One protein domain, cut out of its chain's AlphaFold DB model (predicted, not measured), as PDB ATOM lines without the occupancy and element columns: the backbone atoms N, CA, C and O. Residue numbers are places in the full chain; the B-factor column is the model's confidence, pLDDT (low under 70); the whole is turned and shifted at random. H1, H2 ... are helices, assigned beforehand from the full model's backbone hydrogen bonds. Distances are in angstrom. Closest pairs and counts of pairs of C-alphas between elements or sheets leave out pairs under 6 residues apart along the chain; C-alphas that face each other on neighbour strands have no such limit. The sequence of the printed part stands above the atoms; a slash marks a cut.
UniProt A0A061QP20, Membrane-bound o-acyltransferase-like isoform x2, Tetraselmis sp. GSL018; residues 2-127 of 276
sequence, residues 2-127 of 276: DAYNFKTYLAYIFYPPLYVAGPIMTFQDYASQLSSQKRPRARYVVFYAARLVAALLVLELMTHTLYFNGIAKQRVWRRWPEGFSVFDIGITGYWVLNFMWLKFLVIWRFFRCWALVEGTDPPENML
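Overview. This is residues 2 to 127 of the 276 residues of the protein "Membrane-bound o-acyltransferase-like isoform x2" of Tetraselmis sp. GSL018 (UniProt A0A061QP20). Two long helices, H4 and H6, run opposite ways side by side and make the long body of a rod; the short H5 crosses H6 near one end, and H1, H2 and H3 make a small, loosely joined helical head toward the other, where H2 packs on H6. Beyond the H5 end, residues 78 to 83 of the link to H6 stick out. The printed part has 126 residues with six named helices, H1 to H6 in order along the chain, and no named strand; the class is all helix. It is loose, with a radius of gyration of the C-alphas of 20.0 A, and spans 69 by 30 by 18 A.

Arrangement. H1, residues 6 to 13, touches H3, residues 27 to 36, at a steep tilt of 66 degrees, opposite ways; their closest C-alphas, those of Tyr 12 and Phe 27, are 6.6 A apart. H2, residues 16 to 19, touches residues 111 to 115 of H6, residues 86 to 118; the closest C-alphas are those of Pro 17 and Phe 111, 4.9 A apart. H1 and H3 are both apart from H6. H4, residues 42 to 65, touches H6 at a shallow tilt of 30 degrees, opposite ways, with the C-alphas of Leu 56 and Val 106 closest at 6.1 A. H5, residues 68 to 74, touches residues 92 to 99 of H6, about perpendicular at 73 degrees; the closest C-alphas, those of Phe 68 and Thr 92, are 5.3 A apart. H6 is the hub, touching H2, H4 and H5. In H1, H3, H4, H5 and H6 every pair of O i and N i+4 is within hydrogen-bond range; H2 is too short for such a pair.

Along the chain. H1 begins at C-alpha 6, at (223.011, 209.443, 223.970), and has 8 residues. H2 has 4 residues and H3 has 10, 14.1 A from first to last C-alpha. H4, with 24 residues, measures 34.5 A and begins at C-alpha 42, at (224.762, 179.265, 223.161). H5 has 7 residues. H6, the longest helix, has 33 residues, measures 48.8 A and ends at C-alpha 118, at (228.013, 189.308, 222.008).

Size, cuts and confidence. The two C-alphas farthest apart are those of Asp 2 and Pro 81, 69.5 A. The printed part has no cut. The link from H5 to H6, 11 residues, is long. The mean pLDDT of the printed part is 91.7, and only residue 2 is under 70.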
ATOM      1  N   ASP A   2     215.457 203.885 230.332       69.56
ATOM      2  CA  ASP A   2     216.898 204.126 230.529       69.56
ATOM      3  C   ASP A   2     217.808 203.738 229.354       69.56
ATOM      4  O   ASP A   2     218.915 204.257 229.236       69.56
ATOM      5  N   ALA A   3     217.353 202.873 228.442       74.31
ATOM      6  CA  ALA A   3     218.118 202.499 227.251       74.31
ATOM      7  C   ALA A   3     218.132 203.588 226.158       74.31
ATOM      8  O   ALA A   3     219.017 203.573 225.303       74.31
ATOM      9  N   TYR A   4     217.194 204.541 226.181       88.81
ATOM     10  CA  TYR A   4     217.092 205.621 225.194       88.81
ATOM     11  C   TYR A   4     217.909 206.828 225.653       88.81
ATOM     12  O   TYR A   4     217.372 207.820 226.134       88.81
ATOM     13  N   ASN A   5     219.229 206.726 225.531       92.19
ATOM     14  CA  ASN A   5     220.150 207.789 225.908       92.19
ATOM     15  C   ASN A   5     221.248 207.969 224.848       92.19
ATOM     16  O   ASN A   5     221.453 207.114 223.982       92.19
ATOM     17  N   PHE A   6     221.965 209.091 224.931       94.00
ATOM     18  CA  PHE A   6     223.011 209.443 223.970       94.00
ATOM     19  C   PHE A   6     224.140 208.401 223.905       94.00
ATOM     20  O   PHE A   6     224.631 208.100 222.822       94.00
ATOM     21  N   LYS A   7     224.508 207.782 225.037       93.44
ATOM     22  CA  LYS A   7     225.551 206.746 225.075       93.44
ATOM     23  C   LYS A   7     225.125 205.496 224.303       93.44
ATOM     24  O   LYS A   7     225.902 204.997 223.498       93.44
ATOM     25  N   THR A   8     223.889 205.024 224.486       93.25
ATOM     26  CA  THR A   8     223.347 203.887 223.722       93.25
ATOM     27  C   THR A   8     223.263 204.207 222.232       93.25
ATOM     28  O   THR A   8     223.522 203.342 221.401       93.25
ATOM     29  N   TYR A   9     222.918 205.449 221.881       94.25
ATOM     30  CA  TYR A   9     222.874 205.890 220.490       94.25
ATOM     31  C   TYR A   9     224.259 205.870 219.831       94.25
ATOM     32  O   TYR A   9     224.405 205.321 218.741       94.25
ATOM     33  N   LEU A  10     225.289 206.379 220.516       95.38
ATOM     34  CA  LEU A  10     226.672 206.269 220.046       95.38
ATOM     35  C   LEU A  10     227.116 204.808 219.932       95.38
ATOM     36  O   LEU A  10     227.704 204.433 218.920       95.38
ATOM     37  N   ALA A  11     226.788 203.974 220.923       93.81
ATOM     38  CA  ALA A  11     227.099 202.549 220.881       93.81
ATOM     39  C   ALA A  11     226.467 201.869 219.660       93.81
ATOM     40  O   ALA A  11     227.139 201.092 219.002       93.81
ATOM     41  N   TYR A  12     225.216 202.203 219.325       94.88
ATOM     42  CA  TYR A  12     224.532 201.702 218.131       94.88
ATOM     43  C   TYR A  12     225.209 202.149 216.826       94.88
ATOM     44  O   TYR A  12     225.423 201.319 215.945       94.88
ATOM     45  N   ILE A  13     225.566 203.435 216.695       94.50
ATOM     46  CA  ILE A  13     226.220 203.966 215.484       94.50
ATOM     47  C   ILE A  13     227.563 203.281 215.241       94.50
ATOM     48  O   ILE A  13     227.865 202.892 214.116       94.50
ATOM     49  N   PHE A  14     228.365 203.143 216.295       95.12
ATOM     50  CA  PHE A  14     229.716 202.599 216.208       95.12
ATOM     51  C   PHE A  14     229.775 201.091 216.433       95.12
ATOM     52  O   PHE A  14     230.864 200.552 216.606       95.12
ATOM     53  N   TYR A  15     228.631 200.403 216.432       94.75
ATOM     54  CA  TYR A  15     228.575 198.977 216.699       94.75
ATOM     55  C   TYR A  15     229.190 198.182 215.535       94.75
ATOM     56  O   TYR A  15     228.534 198.047 214.494       94.75
ATOM     57  N   PRO A  16     230.416 197.626 215.655       93.81
ATOM     58  CA  PRO A  16     231.162 197.137 214.493       93.81
ATOM     59  C   PRO A  16     230.434 196.057 213.683       93.81
ATOM     60  O   PRO A  16     230.451 196.143 212.450       93.81
ATOM     61  N   PRO A  17     229.737 195.085 214.318       93.75
ATOM     62  CA  PRO A  17     228.969 194.093 213.587       93.75
ATOM     63  C   PRO A  17     227.928 194.689 212.647       93.75
ATOM     64  O   PRO A  17     227.755 194.134 211.576       93.75
ATOM     65  N   LEU A  18     227.261 195.796 212.995       92.44
ATOM     66  CA  LEU A  18     226.245 196.421 212.133       92.44
ATOM     67  C   LEU A  18     226.819 197.534 211.251       92.44
ATOM     68  O   LEU A  18     226.351 197.706 210.130       92.44
ATOM     69  N   TYR A  19     227.837 198.252 211.732       90.44
ATOM     70  CA  TYR A  19     228.440 199.397 211.051       90.44
ATOM     71  C   TYR A  19     229.160 199.016 209.751       90.44
ATOM     72  O   TYR A  19     229.014 199.709 208.750       90.44
ATOM     73  N   VAL A  20     229.931 197.920 209.750       89.81
ATOM     74  CA  VAL A  20     230.805 197.582 208.612       89.81
ATOM     75  C   VAL A  20     230.019 196.964 207.455       89.81
ATOM     76  O   VAL A  20     229.974 197.517 206.361       89.81
ATOM     77  N   ALA A  21     229.416 195.795 207.674       89.00
ATOM     78  CA  ALA A  21     228.584 195.129 206.668       89.00
ATOM     79  C   ALA A  21     227.577 194.164 207.310       89.00
ATOM     80  O   ALA A  21     227.274 193.100 206.765       89.00
ATOM     81  N   GLY A  22     227.083 194.494 208.501       90.00
ATOM     82  CA  GLY A  22     226.087 193.676 209.176       90.00
ATOM     83  C   GLY A  22     224.682 193.823 208.623       90.00
ATOM     84  O   GLY A  22     224.398 194.665 207.768       90.00
ATOM     85  N   PRO A  23     223.750 193.014 209.144       95.44
ATOM     86  CA  PRO A  23     222.338 193.250 208.926       95.44
ATOM     87  C   PRO A  23     221.899 194.607 209.474       95.44
ATOM     88  O   PRO A  23     222.295 195.022 210.553       95.44
ATOM     89  N   ILE A  24     221.008 195.273 208.753       95.06
ATOM     90  CA  ILE A  24     220.400 196.527 209.189       95.06
ATOM     91  C   ILE A  24     219.393 196.225 210.299       95.06
ATOM     92  O   ILE A  24     218.402 195.519 210.097       95.06
ATOM     93  N   MET A  25     219.634 196.786 211.474       94.12
ATOM     94  CA  MET A  25     218.758 196.684 212.634       94.12
ATOM     95  C   MET A  25     218.387 198.090 213.084       94.12
ATOM     96  O   MET A  25     219.203 198.992 212.954       94.12
ATOM     97  N   THR A  26     217.166 198.312 213.572       93.94
ATOM     98  CA  THR A  26     216.784 199.662 214.011       93.94
ATOM     99  C   THR A  26     217.344 199.974 215.396       93.94
ATOM    100  O   THR A  26     217.561 199.070 216.203       93.94
ATOM    101  N   PHE A  27     217.537 201.260 215.697       93.75
ATOM    102  CA  PHE A  27     217.977 201.696 217.024       93.75
ATOM    103  C   PHE A  27     217.032 201.206 218.131       93.75
ATOM    104  O   PHE A  27     217.489 200.764 219.181       93.75
ATOM    105  N   GLN A  28     215.720 201.234 217.884       92.38
ATOM    106  CA  GLN A  28     214.714 200.747 218.828       92.38
ATOM    107  C   GLN A  28     214.903 199.258 219.126       92.38
ATOM    108  O   GLN A  28     214.892 198.869 220.294       92.38
ATOM    109  N   ASP A  29     215.133 198.438 218.095       92.00
ATOM    110  CA  ASP A  29     215.401 197.011 218.281       92.00
ATOM    111  C   ASP A  29     216.692 196.815 219.091       92.00
ATOM    112  O   ASP A  29     216.700 196.039 220.044       92.00
ATOM    113  N   TYR A  30     217.748 197.579 218.793       93.12
ATOM    114  CA  TYR A  30     219.042 197.483 219.481       93.12
ATOM    115  C   TYR A  30     218.940 197.849 220.960       93.12
ATOM    116  O   TYR A  30     219.303 197.058 221.831       93.12
ATOM    117  N   ALA A  31     218.349 199.007 221.254       92.94
ATOM    118  CA  ALA A  31     218.123 199.463 222.619       92.94
ATOM    119  C   ALA A  31     217.218 198.496 223.405       92.94
ATOM    120  O   ALA A  31     217.433 198.285 224.599       92.94
ATOM    121  N   SER A  32     216.229 197.875 222.746       91.31
ATOM    122  CA  SER A  32     215.343 196.886 223.375       91.31
ATOM    123  C   SER A  32     216.051 195.570 223.717       91.31
ATOM    124  O   SER A  32     215.759 194.947 224.741       91.31
ATOM    125  N   GLN A  33     217.004 195.135 222.890       91.88
ATOM    126  CA  GLN A  33     217.781 193.926 223.155       91.88
ATOM    127  C   GLN A  33     218.774 194.151 224.297       91.88
ATOM    128  O   GLN A  33     218.904 193.295 225.173       91.88
ATOM    129  N   LEU A  34     219.380 195.340 224.357       88.81
ATOM    130  CA  LEU A  34     220.285 195.713 225.440       88.81
ATOM    131  C   LEU A  34     219.568 195.784 226.799       88.81
ATOM    132  O   LEU A  34     220.112 195.332 227.804       88.81
ATOM    133  N   SER A  35     218.334 196.300 226.834       86.31
ATOM    134  CA  SER A  35     217.551 196.398 228.074       86.31
ATOM    135  C   SER A  35     216.923 195.076 228.512       86.31
ATOM    136  O   SER A  35     216.851 194.800 229.706       86.31
ATOM    137  N   SER A  36     216.467 194.249 227.568       84.06
ATOM    138  CA  SER A  36     215.775 192.993 227.883       84.06
ATOM    139  C   SER A  36     216.708 191.851 228.292       84.06
ATOM    140  O   SER A  36     216.222 190.847 228.810       84.06
ATOM    141  N   GLN A  37     218.019 191.974 228.037       75.19
ATOM    142  CA  GLN A  37     219.050 190.962 228.321       75.19
ATOM    143  C   GLN A  37     218.754 189.561 227.742       75.19
ATOM    144  O   GLN A  37     219.346 188.561 228.156       75.19
ATOM    145  N   LYS A  38     217.853 189.458 226.755       81.94
ATOM    146  CA  LYS A  38     217.496 188.189 226.111       81.94
ATOM    147  C   LYS A  38     218.574 187.784 225.115       81.94
ATOM    148  O   LYS A  38     218.469 188.058 223.924       81.94
ATOM    149  N   ARG A  39     219.609 187.107 225.612       87.81
ATOM    150  CA  ARG A  39     220.706 186.611 224.776       87.81
ATOM    151  C   ARG A  39     220.298 185.365 223.973       87.81
ATOM    152  O   ARG A  39     219.563 184.513 224.488       87.81
ATOM    153  N   PRO A  40     220.806 185.202 222.739       91.75
ATOM    154  CA  PRO A  40     220.695 183.957 221.993       91.75
ATOM    155  C   PRO A  40     221.252 182.779 222.797       91.75
ATOM    156  O   PRO A  40     222.274 182.878 223.472       91.75
ATOM    157  N   ARG A  41     220.594 181.620 222.702       95.19
ATOM    158  CA  ARG A  41     221.080 180.397 223.359       95.19
ATOM    159  C   ARG A  41     222.439 180.007 222.771       95.19
ATOM    160  O   ARG A  41     222.547 179.910 221.551       95.19
ATOM    161  N   ALA A  42     223.416 179.656 223.608       95.31
ATOM    162  CA  ALA A  42     224.762 179.265 223.161       95.31
ATOM    163  C   ALA A  42     224.741 178.184 222.064       95.31
ATOM    164  O   ALA A  42     225.400 178.325 221.037       95.31
ATOM    165  N   ARG A  43     223.878 177.165 222.207       97.19
ATOM    166  CA  ARG A  43     223.676 176.127 221.178       97.19
ATOM    167  C   ARG A  43     223.340 176.709 219.801       97.19
ATOM    168  O   ARG A  43     223.852 176.242 218.794       97.19
ATOM    169  N   TYR A  44     222.486 177.735 219.750       96.81
ATOM    170  CA  TYR A  44     222.083 178.372 218.498       96.81
ATOM    171  C   TYR A  44     223.266 179.102 217.862       96.81
ATOM    172  O   TYR A  44     223.464 178.969 216.658       96.81
ATOM    173  N   VAL A  45     224.066 179.807 218.666       97.56
ATOM    174  CA  VAL A  45     225.270 180.513 218.201       97.56
ATOM    175  C   VAL A  45     226.294 179.525 217.638       97.56
ATOM    176  O   VAL A  45     226.781 179.732 216.531       97.56
ATOM    177  N   VAL A  46     226.539 178.400 218.320       98.00
ATOM    178  CA  VAL A  46     227.457 177.347 217.845       98.00
ATOM    179  C   VAL A  46     226.983 176.743 216.520       98.00
ATOM    180  O   VAL A  46     227.745 176.696 215.557       98.00
ATOM    181  N   PHE A  47     225.708 176.347 216.412       98.06
ATOM    182  CA  PHE A  47     225.160 175.845 215.143       98.06
ATOM    183  C   PHE A  47     225.150 176.911 214.040       98.06
ATOM    184  O   PHE A  47     225.236 176.589 212.853       98.06
ATOM    185  N   TYR A  48     225.014 178.190 214.395       97.88
ATOM    186  CA  TYR A  48     225.111 179.287 213.440       97.88
ATOM    187  C   TYR A  48     226.537 179.442 212.904       97.88
ATOM    188  O   TYR A  48     226.719 179.492 211.688       97.88
ATOM    189  N   ALA A  49     227.533 179.440 213.792       98.19
ATOM    190  CA  ALA A  49     228.947 179.495 213.443       98.19
ATOM    191  C   ALA A  49     229.358 178.295 212.574       98.19
ATOM    192  O   ALA A  49     229.985 178.481 211.535       98.19
ATOM    193  N   ALA A  50     228.915 177.080 212.915       98.31
ATOM    194  CA  ALA A  50     229.162 175.888 212.102       98.31
ATOM    195  C   ALA A  50     228.602 176.028 210.672       98.31
ATOM    196  O   ALA A  50     229.279 175.692 209.701       98.31
ATOM    197  N   ARG A  51     227.393 176.588 210.515       97.38
ATOM    198  CA  ARG A  51     226.812 176.871 209.188       97.38
ATOM    199  C   ARG A  51     227.564 177.957 208.423       97.38
ATOM    200  O   ARG A  51     227.641 177.872 207.201       97.38
ATOM    201  N   LEU A  52     228.089 178.971 209.110       98.06
ATOM    202  CA  LEU A  52     228.951 179.985 208.499       98.06
ATOM    203  C   LEU A  52     230.250 179.355 207.981       98.06
ATOM    204  O   LEU A  52     230.602 179.588 206.830       98.06
ATOM    205  N   VAL A  53     230.916 178.522 208.787       98.44
ATOM    206  CA  VAL A  53     232.133 177.807 208.371       98.44
ATOM    207  C   VAL A  53     231.842 176.904 207.176       98.44
ATOM    208  O   VAL A  53     232.558 176.966 206.184       98.44
ATOM    209  N   ALA A  54     230.750 176.137 207.207       98.19
ATOM    210  CA  ALA A  54     230.341 175.321 206.065       98.19
ATOM    211  C   ALA A  54     230.103 176.170 204.801       98.19
ATOM    212  O   ALA A  54     230.576 175.814 203.727       98.19
ATOM    213  N   ALA A  55     229.422 177.316 204.915       97.50
ATOM    214  CA  ALA A  55     229.210 178.222 203.785       97.50
ATOM    215  C   ALA A  55     230.526 178.811 203.243       97.50
ATOM    216  O   ALA A  55     230.669 178.945 202.029       97.50
ATOM    217  N   LEU A  56     231.483 179.129 204.120       98.00
ATOM    218  CA  LEU A  56     232.815 179.596 203.735       98.00
ATOM    219  C   LEU A  56     233.600 178.504 202.996       98.00
ATOM    220  O   LEU A  56     234.176 178.785 201.953       98.00
ATOM    221  N   LEU A  57     233.569 177.260 203.482       98.19
ATOM    222  CA  LEU A  57     234.216 176.124 202.817       98.19
ATOM    223  C   LEU A  57     233.608 175.847 201.438       98.19
ATOM    224  O   LEU A  57     234.336 175.567 200.492       98.19
ATOM    225  N   VAL A  58     232.283 175.960 201.300       96.88
ATOM    226  CA  VAL A  58     231.618 175.843 199.993       96.88
ATOM    227  C   VAL A  58     232.027 176.993 199.071       96.88
ATOM    228  O   VAL A  58     232.251 176.754 197.888       96.88
ATOM    229  N   LEU A  59     232.149 178.220 199.587       96.19
ATOM    230  CA  LEU A  59     232.610 179.365 198.799       96.19
ATOM    231  C   LEU A  59     234.047 179.155 198.308       96.19
ATOM    232  O   LEU A  59     234.311 179.396 197.135       96.19
ATOM    233  N   GLU A  60     234.929 178.664 199.176       95.94
ATOM    234  CA  GLU A  60     236.321 178.354 198.846       95.94
ATOM    235  C   GLU A  60     236.415 177.219 197.816       95.94
ATOM    236  O   GLU A  60     237.081 177.339 196.792       95.94
ATOM    237  N   LEU A  61     235.675 176.125 198.011       96.06
ATOM    238  CA  LEU A  61     235.616 175.048 197.022       96.06
ATOM    239  C   LEU A  61     235.116 175.569 195.668       96.06
ATOM    240  O   LEU A  61     235.654 175.218 194.618       96.06
ATOM    241  N   MET A  62     234.096 176.427 195.689       94.50
ATOM    242  CA  MET A  62     233.521 177.025 194.493       94.50
ATOM    243  C   MET A  62     234.523 177.919 193.752       94.50
ATOM    244  O   MET A  62     234.551 177.879 192.525       94.50
ATOM    245  N   THR A  63     235.358 178.701 194.444       92.19
ATOM    246  CA  THR A  63     236.374 179.546 193.789       92.19
ATOM    247  C   THR A  63     237.504 178.741 193.155       92.19
ATOM    248  O   THR A  63     238.046 179.189 192.145       92.19
ATOM    249  N   HIS A  64     237.825 177.557 193.688       92.81
ATOM    250  CA  HIS A  64     238.858 176.670 193.128       92.81
ATOM    251  C   HIS A  64     238.362 175.756 192.010       92.81
ATOM    252  O   HIS A  64     239.156 175.346 191.171       92.81
ATOM    253  N   THR A  65     237.068 175.428 191.989       93.56
ATOM    254  CA  THR A  65     236.504 174.462 191.028       93.56
ATOM    255  C   THR A  65     235.677 175.109 189.921       93.56
ATOM    256  O   THR A  65     235.627 174.580 188.812       93.56
ATOM    257  N   LEU A  66     235.028 176.252 190.183       92.81
ATOM    258  CA  LEU A  66     234.094 176.893 189.255       92.81
ATOM    259  C   LEU A  66     234.621 178.251 188.759       92.81
ATOM    260  O   LEU A  66     234.350 179.312 189.327       92.81
ATOM    261  N   TYR A  67     235.308 178.238 187.613       90.06
ATOM    262  CA  TYR A  67     235.954 179.421 187.022       90.06
ATOM    263  C   TYR A  67     235.009 180.413 186.313       90.06
ATOM    264  O   TYR A  67     235.478 181.362 185.682       90.06
ATOM    265  N   PHE A  68     233.683 180.264 186.431       89.06
ATOM    266  CA  PHE A  68     232.699 181.116 185.739       89.06
ATOM    267  C   PHE A  68     232.878 182.615 186.018       89.06
ATOM    268  O   PHE A  68     232.694 183.436 185.124       89.06
ATOM    269  N   ASN A  69     233.307 182.993 187.227       86.94
ATOM    270  CA  ASN A  69     233.607 184.395 187.541       86.94
ATOM    271  C   ASN A  69     234.843 184.919 186.801       86.94
ATOM    272  O   ASN A  69     234.868 186.084 186.408       86.94
ATOM    273  N   GLY A  70     235.867 184.083 186.611       87.50
ATOM    274  CA  GLY A  70     237.047 184.429 185.817       87.50
ATOM    275  C   GLY A  70     236.684 184.597 184.343       87.50
ATOM    276  O   GLY A  70     237.018 185.619 183.742       87.50
ATOM    277  N   ILE A  71     235.904 183.650 183.811       87.88
ATOM    278  CA  ILE A  71     235.357 183.683 182.448       87.88
ATOM    279  C   ILE A  71     234.559 184.974 182.218       87.88
ATOM    280  O   ILE A  71     234.798 185.685 181.238       87.88
ATOM    281  N   ALA A  72     233.667 185.314 183.156       85.38
ATOM    282  CA  ALA A  72     232.861 186.531 183.124       85.38
ATOM    283  C   ALA A  72     233.709 187.807 183.139       85.38
ATOM    284  O   ALA A  72     233.549 188.670 182.276       85.38
ATOM    285  N   LYS A  73     234.647 187.918 184.085       84.31
ATOM    286  CA  LYS A  73     235.494 189.109 184.237       84.31
ATOM    287  C   LYS A  73     236.387 189.358 183.028       84.31
ATOM    288  O   LYS A  73     236.542 190.502 182.613       84.31
ATOM    289  N   GLN A  74     236.975 188.306 182.464       86.75
ATOM    290  CA  GLN A  74     237.868 188.437 181.312       86.75
ATOM    291  C   GLN A  74     237.126 188.519 179.973       86.75
ATOM    292  O   GLN A  74     237.773 188.718 178.944       86.75
ATOM    293  N   ARG A  75     235.789 188.387 179.973       83.12
ATOM    294  CA  ARG A  75     234.943 188.354 178.770       83.12
ATOM    295  C   ARG A  75     235.486 187.372 177.728       83.12
ATOM    296  O   ARG A  75     235.615 187.717 176.553       83.12
ATOM    297  N   VAL A  76     235.838 186.160 178.175       85.12
ATOM    298  CA  VAL A  76     236.558 185.150 177.369       85.12
ATOM    299  C   VAL A  76     235.845 184.862 176.045       85.12
ATOM    300  O   VAL A  76     236.503 184.736 175.016       85.12
ATOM    301  N   TRP A  77     234.511 184.895 176.035       82.88
ATOM    302  CA  TRP A  77     233.685 184.728 174.834       82.88
ATOM    303  C   TRP A  77     233.992 185.709 173.693       82.88
ATOM    304  O   TRP A  77     233.692 185.399 172.548       82.88
ATOM    305  N   ARG A  78     234.583 186.885 173.961       81.12
ATOM    306  CA  ARG A  78     234.997 187.837 172.908       81.12
ATOM    307  C   ARG A  78     236.321 187.470 172.243       81.12
ATOM    308  O   ARG A  78     236.605 187.966 171.161       81.12
ATOM    309  N   ARG A  79     237.161 186.696 172.931       82.31
ATOM    310  CA  ARG A  79     238.501 186.302 172.469       82.31
ATOM    311  C   ARG A  79     238.529 184.873 171.934       82.31
ATOM    312  O   ARG A  79     239.513 184.483 171.321       82.31
ATOM    313  N   TRP A  80     237.478 184.101 172.198       83.50
ATOM    314  CA  TRP A  80     237.366 182.725 171.747       83.50
ATOM    315  C   TRP A  80     237.040 182.682 170.246       83.50
ATOM    316  O   TRP A  80     236.040 183.287 169.857       83.50
ATOM    317  N   PRO A  81     237.829 181.983 169.405       81.31
ATOM    318  CA  PRO A  81     237.642 181.982 167.951       81.31
ATOM    319  C   PRO A  81     236.252 181.520 167.498       81.31
ATOM    320  O   PRO A  81     235.689 182.078 166.565       81.31
ATOM    321  N   GLU A  82     235.684 180.532 168.189       84.50
ATOM    322  CA  GLU A  82     234.356 179.975 167.886       84.50
ATOM    323  C   GLU A  82     233.210 180.742 168.576       84.50
ATOM    324  O   GLU A  82     232.035 180.475 168.332       84.50
ATOM    325  N   GLY A  83     233.536 181.714 169.437       81.38
ATOM    326  CA  GLY A  83     232.572 182.351 170.332       81.38
ATOM    327  C   GLY A  83     232.021 181.391 171.395       81.38
ATOM    328  O   GLY A  83     232.464 180.255 171.534       81.38
ATOM    329  N   PHE A  84     231.078 181.878 172.200       84.81
ATOM    330  CA  PHE A  84     230.327 181.063 173.164       84.81
ATOM    331  C   PHE A  84     228.901 180.875 172.651       84.81
ATOM    332  O   PHE A  84     228.311 181.818 172.115       84.81
ATOM    333  N   SER A  85     228.317 179.697 172.868       87.69
ATOM    334  CA  SER A  85     226.897 179.494 172.591       87.69
ATOM    335  C   SER A  85     226.025 180.295 173.569       87.69
ATOM    336  O   SER A  85     226.459 180.712 174.649       87.69
ATOM    337  N   VAL A  86     224.746 180.482 173.227       83.75
ATOM    338  CA  VAL A  86     223.759 181.097 174.137       83.75
ATOM    339  C   VAL A  86     223.680 180.325 175.459       83.75
ATOM    340  O   VAL A  86     223.533 180.928 176.524       83.75
ATOM    341  N   PHE A  87     223.823 178.999 175.399       85.50
ATOM    342  CA  PHE A  87     223.835 178.144 176.577       85.50
ATOM    343  C   PHE A  87     225.062 178.408 177.461       85.50
ATOM    344  O   PHE A  87     224.903 178.569 178.670       85.50
ATOM    345  N   ASP A  88     226.253 178.558 176.873       86.81
ATOM    346  CA  ASP A  88     227.500 178.828 177.611       86.81
ATOM    347  C   ASP A  88     227.460 180.179 178.336       86.81
ATOM    348  O   ASP A  88     227.888 180.321 179.488       86.81
ATOM    349  N   ILE A  89     226.891 181.193 177.681       83.31
ATOM    350  CA  ILE A  89     226.675 182.507 178.291       83.31
ATOM    351  C   ILE A  89     225.643 182.397 179.423       83.31
ATOM    352  O   ILE A  89     225.854 182.935 180.515       83.31
ATOM    353  N   GLY A  90     224.550 181.662 179.198       84.81
ATOM    354  CA  GLY A  90     223.497 181.437 180.187       84.81
ATOM    355  C   GLY A  90     223.994 180.726 181.448       84.81
ATOM    356  O   GLY A  90     223.750 181.205 182.560       84.81
ATOM    357  N   ILE A  91     224.741 179.627 181.297       87.81
ATOM    358  CA  ILE A  91     225.301 178.870 182.426       87.81
ATOM    359  C   ILE A  91     226.362 179.685 183.174       87.81
ATOM    360  O   ILE A  91     226.416 179.650 184.405       87.81
ATOM    361  N   THR A  92     227.138 180.509 182.463       88.12
ATOM    362  CA  THR A  92     228.071 181.454 183.091       88.12
ATOM    363  C   THR A  92     227.318 182.467 183.957       88.12
ATOM    364  O   THR A  92     227.650 182.642 185.130       88.12
ATOM    365  N   GLY A  93     226.259 183.091 183.431       86.38
ATOM    366  CA  GLY A  93     225.422 184.028 184.187       86.38
ATOM    367  C   GLY A  93     224.753 183.400 185.412       86.38
ATOM    368  O   GLY A  93     224.714 184.019 186.479       86.38
ATOM    369  N   TYR A  94     224.282 182.155 185.281       88.38
ATOM    370  CA  TYR A  94     223.713 181.372 186.379       88.38
ATOM    371  C   TYR A  94     224.700 181.192 187.537       88.38
ATOM    372  O   TYR A  94     224.380 181.480 188.696       88.38
ATOM    373  N   TRP A  95     225.914 180.730 187.237       90.88
ATOM    374  CA  TRP A  95     226.916 180.466 188.266       90.88
ATOM    375  C   TRP A  95     227.505 181.741 188.861       90.88
ATOM    376  O   TRP A  95     227.782 181.765 190.060       90.88
ATOM    377  N   VAL A  96     227.615 182.822 188.084       89.75
ATOM    378  CA  VAL A  96     227.969 184.150 188.613       89.75
ATOM    379  C   VAL A  96     226.923 184.627 189.629       89.75
ATOM    380  O   VAL A  96     227.291 185.115 190.697       89.75
ATOM    381  N   LEU A  97     225.625 184.438 189.359       88.88
ATOM    382  CA  LEU A  97     224.559 184.784 190.308       88.88
ATOM    383  C   LEU A  97     224.635 183.940 191.592       88.88
ATOM    384  O   LEU A  97     224.531 184.480 192.695       88.88
ATOM    385  N   ASN A  98     224.851 182.628 191.465       91.62
ATOM    386  CA  ASN A  98     225.003 181.729 192.616       91.62
ATOM    387  C   ASN A  98     226.240 182.071 193.454       91.62
ATOM    388  O   ASN A  98     226.162 182.107 194.683       91.62
ATOM    389  N   PHE A  99     227.356 182.393 192.799       92.88
ATOM    390  CA  PHE A  99     228.562 182.866 193.469       92.88
ATOM    391  C   PHE A  99     228.296 184.158 194.237       92.88
ATOM    392  O   PHE A  99     228.655 184.270 195.405       92.88
ATOM    393  N   MET A 100     227.640 185.128 193.595       91.69
ATOM    394  CA  MET A 100     227.298 186.403 194.217       91.69
ATOM    395  C   MET A 100     226.413 186.196 195.451       91.69
ATOM    396  O   MET A 100     226.692 186.768 196.505       91.69
ATOM    397  N   TRP A 101     225.396 185.336 195.351       93.69
ATOM    398  CA  TRP A 101     224.548 184.966 196.485       93.69
ATOM    399  C   TRP A 101     225.367 184.380 197.642       93.69
ATOM    400  O   TRP A 101     225.240 184.842 198.777       93.69
ATOM    401  N   LEU A 102     226.231 183.400 197.362       95.62
ATOM    402  CA  LEU A 102     227.034 182.723 198.379       95.62
ATOM    403  C   LEU A 102     228.070 183.662 199.015       95.62
ATOM    404  O   LEU A 102     228.252 183.652 200.231       95.62
ATOM    405  N   LYS A 103     228.694 184.531 198.217       95.06
ATOM    406  CA  LYS A 103     229.612 185.567 198.698       95.06
ATOM    407  C   LYS A 103     228.926 186.483 199.715       95.06
ATOM    408  O   LYS A 103     229.446 186.676 200.813       95.06
ATOM    409  N   PHE A 104     227.753 187.024 199.382       95.44
ATOM    410  CA  PHE A 104     227.014 187.893 200.302       95.44
ATOM    411  C   PHE A 104     226.452 187.134 201.509       95.44
ATOM    412  O   PHE A 104     226.449 187.677 202.614       95.44
ATOM    413  N   LEU A 105     226.045 185.870 201.336       96.50
ATOM    414  CA  LEU A 105     225.679 184.987 202.444       96.50
ATOM    415  C   LEU A 105     226.813 184.913 203.470       96.50
ATOM    416  O   LEU A 105     226.563 185.134 204.650       96.50
ATOM    417  N   VAL A 106     228.042 184.619 203.038       97.44
ATOM    418  CA  VAL A 106     229.199 184.489 203.936       97.44
ATOM    419  C   VAL A 106     229.495 185.809 204.646       97.44
ATOM    420  O   VAL A 106     229.590 185.817 205.871       97.44
ATOM    421  N   ILE A 107     229.564 186.924 203.909       96.69
ATOM    422  CA  ILE A 107     229.848 188.252 204.480       96.69
ATOM    423  C   ILE A 107     228.819 188.606 205.561       96.69
ATOM    424  O   ILE A 107     229.182 188.888 206.701       96.69
ATOM    425  N   TRP A 108     227.524 188.546 205.247       96.94
ATOM    426  CA  TRP A 108     226.489 188.952 206.201       96.94
ATOM    427  C   TRP A 108     226.344 187.983 207.375       96.94
ATOM    428  O   TRP A 108     226.120 188.425 208.503       96.94
ATOM    429  N   ARG A 109     226.516 186.671 207.146       97.19
ATOM    430  CA  ARG A 109     226.547 185.682 208.232       97.19
ATOM    431  C   ARG A 109     227.735 185.908 209.159       97.19
ATOM    432  O   ARG A 109     227.574 185.722 210.359       97.19
ATOM    433  N   PHE A 110     228.892 186.310 208.638       97.50
ATOM    434  CA  PHE A 110     230.070 186.604 209.450       97.50
ATOM    435  C   PHE A 110     229.783 187.723 210.452       97.50
ATOM    436  O   PHE A 110     229.874 187.502 211.660       97.50
ATOM    437  N   PHE A 111     229.331 188.883 209.976       97.50
ATOM    438  CA  PHE A 111     229.005 190.013 210.848       97.50
ATOM    439  C   PHE A 111     227.857 189.700 211.814       97.50
ATOM    440  O   PHE A 111     227.939 190.012 213.001       97.50
ATOM    441  N   ARG A 112     226.814 188.998 211.351       97.06
ATOM    442  CA  ARG A 112     225.737 188.540 212.239       97.06
ATOM    443  C   ARG A 112     226.240 187.566 213.308       97.06
ATOM    444  O   ARG A 112     225.777 187.636 214.439       97.06
ATOM    445  N   CYS A 113     227.168 186.666 212.981       97.44
ATOM    446  CA  CYS A 113     227.726 185.713 213.939       97.44
ATOM    447  C   CYS A 113     228.431 186.433 215.092       97.44
ATOM    448  O   CYS A 113     228.216 186.070 216.245       97.44
ATOM    449  N   TRP A 114     229.200 187.483 214.799       96.81
ATOM    450  CA  TRP A 114     229.824 188.314 215.832       96.81
ATOM    451  C   TRP A 114     228.797 189.007 216.727       96.81
ATOM    452  O   TRP A 114     228.929 188.951 217.948       96.81
ATOM    453  N   ALA A 115     227.726 189.557 216.147       95.81
ATOM    454  CA  ALA A 115     226.642 190.136 216.940       95.81
ATOM    455  C   ALA A 115     225.985 189.100 217.873       95.81
ATOM    456  O   ALA A 115     225.740 189.376 219.048       95.81
ATOM    457  N   LEU A 116     225.768 187.877 217.373       96.19
ATOM    458  CA  LEU A 116     225.184 186.781 218.150       96.19
ATOM    459  C   LEU A 116     226.072 186.324 219.311       96.19
ATOM    460  O   LEU A 116     225.540 185.978 220.365       96.19
ATOM    461  N   VAL A 117     227.396 186.302 219.120       95.62
ATOM    462  CA  VAL A 117     228.366 185.958 220.174       95.62
ATOM    463  C   VAL A 117     228.297 186.963 221.322       95.62
ATOM    464  O   VAL A 117     228.320 186.572 222.486       95.62
ATOM    465  N   GLU A 118     228.151 188.246 221.008       92.75
ATOM    466  CA  GLU A 118     228.013 189.308 222.008       92.75
ATOM    467  C   GLU A 118     226.638 189.320 222.691       92.75
ATOM    468  O   GLU A 118     226.498 189.729 223.847       92.75
ATOM    469  N   GLY A 119     225.624 188.801 222.003       92.44
ATOM    470  CA  GLY A 119     224.283 188.611 222.542       92.44
ATOM    471  C   GLY A 119     223.207 189.471 221.884       92.44
ATOM    472  O   GLY A 119     222.079 189.477 222.372       92.44
ATOM    473  N   THR A 120     223.535 190.154 220.788       93.31
ATOM    474  CA  THR A 120     222.581 190.864 219.933       93.31
ATOM    475  C   THR A 120     222.112 189.909 218.831       93.31
ATOM    476  O   THR A 120     222.910 189.181 218.247       93.31
ATOM    477  N   ASP A 121     220.822 189.903 218.501       94.62
ATOM    478  CA  ASP A 121     220.215 189.080 217.449       94.62
ATOM    479  C   ASP A 121     219.686 189.950 216.291       94.62
ATOM    480  O   ASP A 121     218.492 190.270 216.235       94.62
ATOM    481  N   PRO A 122     220.559 190.374 215.354       94.88
ATOM    482  CA  PRO A 122     220.136 191.058 214.138       94.88
ATOM    483  C   PRO A 122     219.360 190.119 213.202       94.88
ATOM    484  O   PRO A 122     219.521 188.898 213.262       94.88
ATOM    485  N   PRO A 123     218.558 190.646 212.263       95.06
ATOM    486  CA  PRO A 123     217.869 189.820 211.272       95.06
ATOM    487  C   PRO A 123     218.841 189.090 210.325       95.06
ATOM    488  O   PRO A 123     219.905 189.595 209.988       95.06
ATOM    489  N   GLU A 124     218.463 187.903 209.843       94.88
ATOM    490  CA  GLU A 124     219.205 187.188 208.790       94.88
ATOM    491  C   GLU A 124     218.955 187.836 207.421       94.88
ATOM    492  O   GLU A 124     217.810 188.150 207.085       94.88
ATOM    493  N   ASN A 125     220.008 188.012 206.619       95.56
ATOM    494  CA  ASN A 125     219.912 188.733 205.347       95.56
ATOM    495  C   ASN A 125     219.629 187.849 204.135       95.56
ATOM    496  O   ASN A 125     219.022 188.327 203.181       95.56
ATOM    497  N   MET A 126     220.059 186.589 204.165       94.25
ATOM    498  CA  MET A 126     219.778 185.617 203.109       94.25
ATOM    499  C   MET A 126     218.855 184.540 203.659       94.25
ATOM    500  O   MET A 126     219.296 183.569 204.281       94.25
ATOM    501  N   LEU A 127     217.555 184.729 203.446       92.00
ATOM    502  CA  LEU A 127     216.531 183.839 204.000       92.00
ATOM    503  C   LEU A 127     216.382 182.544 203.199       92.00
ATOM    504  O   LEU A 127     215.969 181.522 203.745       92.00
TER     505      LEU A 127